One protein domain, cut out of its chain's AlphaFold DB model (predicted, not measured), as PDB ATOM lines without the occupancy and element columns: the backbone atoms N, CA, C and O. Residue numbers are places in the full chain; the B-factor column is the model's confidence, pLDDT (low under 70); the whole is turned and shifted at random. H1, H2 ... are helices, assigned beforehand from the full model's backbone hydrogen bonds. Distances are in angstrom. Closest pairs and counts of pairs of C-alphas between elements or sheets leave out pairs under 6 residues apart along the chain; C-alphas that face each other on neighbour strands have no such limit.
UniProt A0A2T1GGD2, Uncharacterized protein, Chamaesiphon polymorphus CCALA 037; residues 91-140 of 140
ATOM      1  N   THR A  91     153.900 123.160 183.739       93.00
ATOM      2  CA  THR A  91     155.339 123.399 183.769       93.00
ATOM      3  C   THR A  91     155.985 122.776 182.521       93.00
ATOM      4  O   THR A  91     155.472 121.788 181.972       93.00
ATOM      5  N   PRO A  92     157.129 123.303 182.052       91.81
ATOM      6  CA  PRO A  92     157.851 122.710 180.926       91.81
ATOM      7  C   PRO A  92     158.196 121.231 181.155       91.81
ATOM      8  O   PRO A  92     158.127 120.426 180.230       91.81
ATOM      9  N   GLU A  93     158.505 120.857 182.398       91.75
ATOM     10  CA  GLU A  93     158.807 119.476 182.785       91.75
ATOM     11  C   GLU A  93     157.584 118.559 182.650       91.75
ATOM     12  O   GLU A  93     157.680 117.461 182.103       91.75
ATOM     13  N   GLU A  94     156.414 119.020 183.090       90.88
ATOM     14  CA  GLU A  94     155.175 118.260 182.959       90.88
ATOM     15  C   GLU A  94     154.739 118.125 181.495       90.88
ATOM     16  O   GLU A  94     154.297 117.059 181.062       90.88
ATOM     17  N   THR A  95     154.946 119.172 180.698       93.75
ATOM     18  CA  THR A  95     154.711 119.129 179.251       93.75
ATOM     19  C   THR A  95     155.623 118.101 178.581       93.75
ATOM     20  O   THR A  95     155.148 117.272 177.807       93.75
ATOM     21  N   ALA A  96     156.915 118.084 178.927       94.75
ATOM     22  CA  ALA A  96     157.864 117.099 178.413       94.75
ATOM     23  C   ALA A  96     157.478 115.664 178.803       94.75
ATOM     24  O   ALA A  96     157.530 114.766 177.963       94.75
ATOM     25  N   ARG A  97     157.021 115.440 180.045       95.44
ATOM     26  CA  ARG A  97     156.517 114.128 180.487       95.44
ATOM     27  C   ARG A  97     155.318 113.662 179.664       95.44
ATOM     28  O   ARG A  97     155.293 112.512 179.222       95.44
ATOM     29  N   ARG A  98     154.338 114.539 179.439       94.44
ATOM     30  CA  ARG A  98     153.140 114.222 178.646       94.44
ATOM     31  C   ARG A  98     153.483 113.929 177.194       94.44
ATOM     32  O   ARG A  98     153.018 112.926 176.658       94.44
ATOM     33  N   LEU A  99     154.338 114.750 176.588       96.06
ATOM     34  CA  LEU A  99     154.810 114.522 175.225       96.06
ATOM     35  C   LEU A  99     155.541 113.185 175.112       96.06
ATOM     36  O   LEU A  99     155.191 112.400 174.243       96.06
ATOM     37  N   ALA A 100     156.446 112.862 176.039       96.75
ATOM     38  CA  ALA A 100     157.159 111.583 176.034       96.75
ATOM     39  C   ALA A 100     156.220 110.367 176.161       96.75
ATOM     40  O   ALA A 100     156.467 109.317 175.565       96.75
ATOM     41  N   MET A 101     155.129 110.483 176.929       95.25
ATOM     42  CA  MET A 101     154.111 109.428 177.012       95.25
ATOM     43  C   MET A 101     153.348 109.256 175.696       95.25
ATOM     44  O   MET A 101     153.139 108.121 175.260       95.25
ATOM     45  N   VAL A 102     152.964 110.360 175.055       96.88
ATOM     46  CA  VAL A 102     152.290 110.341 173.751       96.88
ATOM     47  C   VAL A 102     153.216 109.783 172.673       96.88
ATOM     48  O   VAL A 102     152.809 108.895 171.933       96.88
ATOM     49  N   GLU A 103     154.476 110.209 172.636       97.31
ATOM     50  CA  GLU A 103     155.481 109.715 171.689       97.31
ATOM     51  C   GLU A 103     155.679 108.204 171.820       97.31
ATOM     52  O   GLU A 103     155.634 107.475 170.832       97.31
ATOM     53  N   ARG A 104     155.795 107.703 173.057       96.75
ATOM     54  CA  ARG A 104     155.895 106.261 173.317       96.75
ATOM     55  C   ARG A 104     154.664 105.503 172.825       96.75
ATOM     56  O   ARG A 104     154.787 104.370 172.363       96.75
ATOM     57  N   ARG A 105     153.475 106.087 172.975       96.25
ATOM     58  CA  ARG A 105     152.230 105.478 172.503       96.25
ATOM     59  C   ARG A 105     152.186 105.431 170.977       96.25
ATOM     60  O   ARG A 105     151.915 104.363 170.445       96.25
ATOM     61  N   ILE A 106     152.498 106.541 170.310       96.25
ATOM     62  CA  ILE A 106     152.551 106.628 168.844       96.25
ATOM     63  C   ILE A 106     153.535 105.596 168.290       96.25
ATOM     64  O   ILE A 106     153.215 104.883 167.346       96.25
ATOM     65  N   GLU A 107     154.713 105.470 168.902       97.25
ATOM     66  CA  GLU A 107     155.716 104.500 168.462       97.25
ATOM     67  C   GLU A 107     155.227 103.053 168.620       97.25
ATOM     68  O   GLU A 107     155.473 102.221 167.750       97.25
ATOM     69  N   ARG A 108     154.474 102.745 169.684       95.75
ATOM     70  CA  ARG A 108     153.855 101.422 169.852       95.75
ATOM     71  C   ARG A 108     152.810 101.146 168.772       95.75
ATOM     72  O   ARG A 108     152.865 100.099 168.139       95.75
ATOM     73  N   GLU A 109     151.898 102.087 168.545       93.12
ATOM     74  CA  GLU A 109     150.856 101.964 167.516       93.12
ATOM     75  C   GLU A 109     151.481 101.817 166.118       93.12
ATOM     76  O   GLU A 109     151.030 101.013 165.306       93.12
ATOM     77  N   ARG A 110     152.592 102.515 165.855       95.75
ATOM     78  CA  ARG A 110     153.364 102.372 164.617       95.75
ATOM     79  C   ARG A 110     153.983 100.982 164.468       95.75
ATOM     80  O   ARG A 110     153.899 100.401 163.391       95.75
ATOM     81  N   GLN A 111     154.575 100.436 165.528       95.00
ATOM     82  CA  GLN A 111     155.130  99.077 165.510       95.00
ATOM     83  C   GLN A 111     154.046  98.019 165.280       95.00
ATOM     84  O   GLN A 111     154.256  97.069 164.527       95.00
ATOM     85  N   GLU A 112     152.876  98.198 165.892       94.50
ATOM     86  CA  GLU A 112     151.710  97.348 165.649       94.50
ATOM     87  C   GLU A 112     151.268  97.442 164.184       94.50
ATOM     88  O   GLU A 112     151.109  96.413 163.526       94.50
ATOM     89  N   TRP A 113     151.184  98.650 163.626       93.50
ATOM     90  CA  TRP A 113     150.853  98.855 162.216       93.50
ATOM     91  C   TRP A 113     151.869  98.219 161.259       93.50
ATOM     92  O   TRP A 113     151.504  97.636 160.236       93.50
ATOM     93  N   ASP A 114     153.159  98.276 161.584       95.19
ATOM     94  CA  ASP A 114     154.212  97.637 160.792       95.19
ATOM     95  C   ASP A 114     154.122  96.102 160.833       95.19
ATOM     96  O   ASP A 114     154.534  95.444 159.877       95.19
ATOM     97  N   SER A 115     153.521  95.532 161.883       95.75
ATOM     98  CA  SER A 115     153.315  94.085 162.023       95.75
ATOM     99  C   SER A 115     152.140  93.521 161.211       95.75
ATOM    100  O   SER A 115     152.062  92.306 161.020       95.75
ATOM    101  N   PHE A 116     151.233  94.372 160.720       95.62
ATOM    102  CA  PHE A 116     150.033  93.935 159.999       95.62
ATOM    103  C   PHE A 116     150.338  93.392 158.601       95.62
ATOM    104  O   PHE A 116     151.196  93.914 157.879       95.62
ATOM    105  N   THR A 117     149.568  92.383 158.181       96.06
ATOM    106  CA  THR A 117     149.627  91.880 156.802       96.06
ATOM    107  C   THR A 117     149.012  92.887 155.821       96.06
ATOM    108  O   THR A 117     148.215  93.743 156.223       96.06
ATOM    109  N   PRO A 118     149.342  92.812 154.519       94.81
ATOM    110  CA  PRO A 118     148.749  93.690 153.510       94.81
ATOM    111  C   PRO A 118     147.216  93.643 153.485       94.81
ATOM    112  O   PRO A 118     146.578  94.676 153.311       94.81
ATOM    113  N   GLU A 119     146.619  92.471 153.703       95.69
ATOM    114  CA  GLU A 119     145.164  92.297 153.741       95.69
ATOM    115  C   GLU A 119     144.541  92.997 154.952       95.69
ATOM    116  O   GLU A 119     143.503  93.637 154.821       95.69
ATOM    117  N   GLN A 120     145.189  92.924 156.118       94.25
ATOM    118  CA  GLN A 120     144.732  93.620 157.324       94.25
ATOM    119  C   GLN A 120     144.800  95.140 157.162       94.25
ATOM    120  O   GLN A 120     143.881  95.842 157.577       94.25
ATOM    121  N   LYS A 121     145.859  95.649 156.519       94.88
ATOM    122  CA  LYS A 121     145.981  97.079 156.197       94.88
ATOM    123  C   LYS A 121     144.872  97.527 155.243       94.88
ATOM    124  O   LYS A 121     144.204  98.511 155.525       94.88
ATOM    125  N   ALA A 122     144.619  96.758 154.182       96.12
ATOM    126  CA  ALA A 122     143.555  97.056 153.223       96.12
ATOM    127  C   ALA A 122     142.148  97.029 153.850       96.12
ATOM    128  O   ALA A 122     141.283  97.809 153.457       96.12
ATOM    129  N   GLU A 123     141.908  96.148 154.824       96.19
ATOM    130  CA  GLU A 123     140.639  96.116 155.558       96.19
ATOM    131  C   GLU A 123     140.469  97.353 156.447       96.19
ATOM    132  O   GLU A 123     139.405  97.964 156.447       96.19
ATOM    133  N   HIS A 124     141.520  97.776 157.154       94.69
ATOM    134  CA  HIS A 124     141.479  99.009 157.941       94.69
ATOM    135  C   HIS A 124     141.271 100.250 157.057       94.69
ATOM    136  O   HIS A 124     140.493 101.136 157.414       94.69
ATOM    137  N   ASP A 125     141.904 100.298 155.881       95.25
ATOM    138  CA  ASP A 125     141.681 101.364 154.899       95.25
ATOM    139  C   ASP A 125     140.213 101.403 154.445       95.25
ATOM    140  O   ASP A 125     139.608 102.473 154.390       95.25
ATOM    141  N   ARG A 126     139.591 100.241 154.197       96.50
ATOM    142  CA  ARG A 126     138.159 100.166 153.862       96.50
ATOM    143  C   ARG A 126     137.276 100.665 155.006       96.50
ATOM    144  O   ARG A 126     136.369 101.453 154.762       96.50
ATOM    145  N   GLN A 127     137.548 100.240 156.239       96.44
ATOM    146  CA  GLN A 127     136.796 100.684 157.418       96.44
ATOM    147  C   GLN A 127     136.870 102.202 157.604       96.44
ATOM    148  O   GLN A 127     135.888 102.837 157.987       96.44
ATOM    149  N   PHE A 128     138.030 102.795 157.319       96.12
ATOM    150  CA  PHE A 128     138.197 104.241 157.369       96.12
ATOM    151  C   PHE A 128     137.351 104.960 156.309       96.12
ATOM    152  O   PHE A 128     136.683 105.944 156.633       96.12
ATOM    153  N   GLU A 129     137.331 104.461 155.071       96.44
ATOM    154  CA  GLU A 129     136.492 105.024 154.004       96.44
ATOM    155  C   GLU A 129     134.996 104.907 154.325       96.44
ATOM    156  O   GLU A 129     134.261 105.879 154.175       96.44
ATOM    157  N   GLU A 130     134.544 103.774 154.867       96.38
ATOM    158  CA  GLU A 130     133.149 103.599 155.300       96.38
ATOM    159  C   GLU A 130     132.750 104.620 156.379       96.38
ATOM    160  O   GLU A 130     131.666 105.211 156.329       96.38
ATOM    161  N   LEU A 131     133.641 104.892 157.340       96.44
ATOM    162  CA  LEU A 131     133.420 105.941 158.338       96.44
ATOM    163  C   LEU A 131     133.350 107.326 157.689       96.44
ATOM    164  O   LEU A 131     132.482 108.125 158.051       96.44
ATOM    165  N   TYR A 132     134.234 107.617 156.735       94.94
ATOM    166  CA  TYR A 132     134.243 108.893 156.028       94.94
ATOM    167  C   TYR A 132     132.961 109.103 155.210       94.94
ATOM    168  O   TYR A 132     132.351 110.174 155.293       94.94
ATOM    169  N   GLU A 133     132.505 108.079 154.488       95.25
ATOM    170  CA  GLU A 133     131.238 108.098 153.757       95.25
ATOM    171  C   GLU A 133     130.054 108.293 154.706       95.25
ATOM    172  O   GLU A 133     129.236 109.185 154.476       95.25
ATOM    173  N   SER A 134     130.008 107.575 155.834       94.69
ATOM    174  CA  SER A 134     128.939 107.745 156.830       94.69
ATOM    175  C   SER A 134     128.878 109.174 157.390       94.69
ATOM    176  O   SER A 134     127.798 109.743 157.581       94.69
ATOM    177  N   LEU A 135     130.039 109.801 157.608       96.06
ATOM    178  CA  LEU A 135     130.130 111.179 158.083       96.06
ATOM    179  C   LEU A 135     129.682 112.168 157.000       96.06
ATOM    180  O   LEU A 135     129.042 113.176 157.310       96.06
ATOM    181  N   ALA A 136     130.023 111.899 155.739       93.12
ATOM    182  CA  ALA A 136     129.599 112.703 154.601       93.12
ATOM    183  C   ALA A 136     128.081 112.611 154.378       93.12
ATOM    184  O   ALA A 136     127.441 113.635 154.141       93.12
ATOM    185  N   GLU A 137     127.498 111.420 154.516       90.88
ATOM    186  CA  GLU A 137     126.053 111.194 154.435       90.88
ATOM    187  C   GLU A 137     125.303 111.858 155.589       90.88
ATOM    188  O   GLU A 137     124.290 112.508 155.356       90.88
ATOM    189  N   SER A 138     125.827 111.794 156.818       91.44
ATOM    190  CA  SER A 138     125.216 112.468 157.973       91.44
ATOM    191  C   SER A 138     125.196 113.997 157.852       91.44
ATOM    192  O   SER A 138     124.437 114.653 158.567       91.44
ATOM    193  N   ARG A 139     126.065 114.583 157.023       86.69
ATOM    194  CA  ARG A 139     126.143 116.036 156.801       86.69
ATOM    195  C   ARG A 139     125.239 116.523 155.667       86.69
ATOM    196  O   ARG A 139     125.195 117.731 155.432       86.69
ATOM    197  N   ARG A 140     124.593 115.610 154.946       71.38
ATOM    198  CA  ARG A 140     123.781 115.890 153.763       71.38
ATOM    199  C   ARG A 140     122.297 115.947 154.104       71.38
ATOM    200  O   ARG A 140     121.612 116.757 153.442       71.38
TER     201      ARG A 140
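What this domain is: This is residues 91 to 140 of the 140 residues of an uncharacterized protein of Chamaesiphon polymorphus CCALA 037 (UniProt A0A2T1GGD2). Two long helices, H1 and then H2, make an open V, with the tight link between them at its corner and the far ends of both arms spread wide. The two arms have almost no contact with each other, and the V is flat, with spans of 44 by 33 by 6 A. The printed part has 50 residues with two named helices, H1 and H2 in that order, and no named strand; its class is all helix. It is extended, with a radius of gyration of the C-alphas of 16.7 A.

Where its parts are: The printed part begins at Thr 91, and H1 follows with residues 92 to 115, from C-alpha 92 at (157.851, 122.710, 180.926) to C-alpha 115 at (153.315, 94.085, 162.023), a length of 34.6 A. Phe 116 and Thr 117 lie between the helices. H2 takes residues 118 to 138 and is 30.4 A long, ending with C-alpha 138 at (125.216, 112.468, 157.973).

How they stand to each other: H1 and H2 are close but not clearly touching, with 1 pair of C-alphas within 8 A. Their closest C-alphas are those of Trp 113 and Lys 121, 7.9 A apart. Their lines stand at a steep tilt of 63 degrees, and they run opposite ways. Their centres are 24.9 A apart. Residues 91 to 112, of which 92 to 112 belong to H1, stand free, and so do residues 122 to 140, of which 122 to 138 belong to H2. In both H1 and H2 every O i to N i+4 pair is within hydrogen-bond range.

The domain as a whole: The two C-alphas farthest apart are those of Glu 93 and Arg 140, at 45.6 A. The printed part has no cut and ends at residue 140, the chain's last residue. The link from H1 to H2 is tight, with 2 residues. The mean pLDDT of the printed part is 94.4, and no printed residue is under 70.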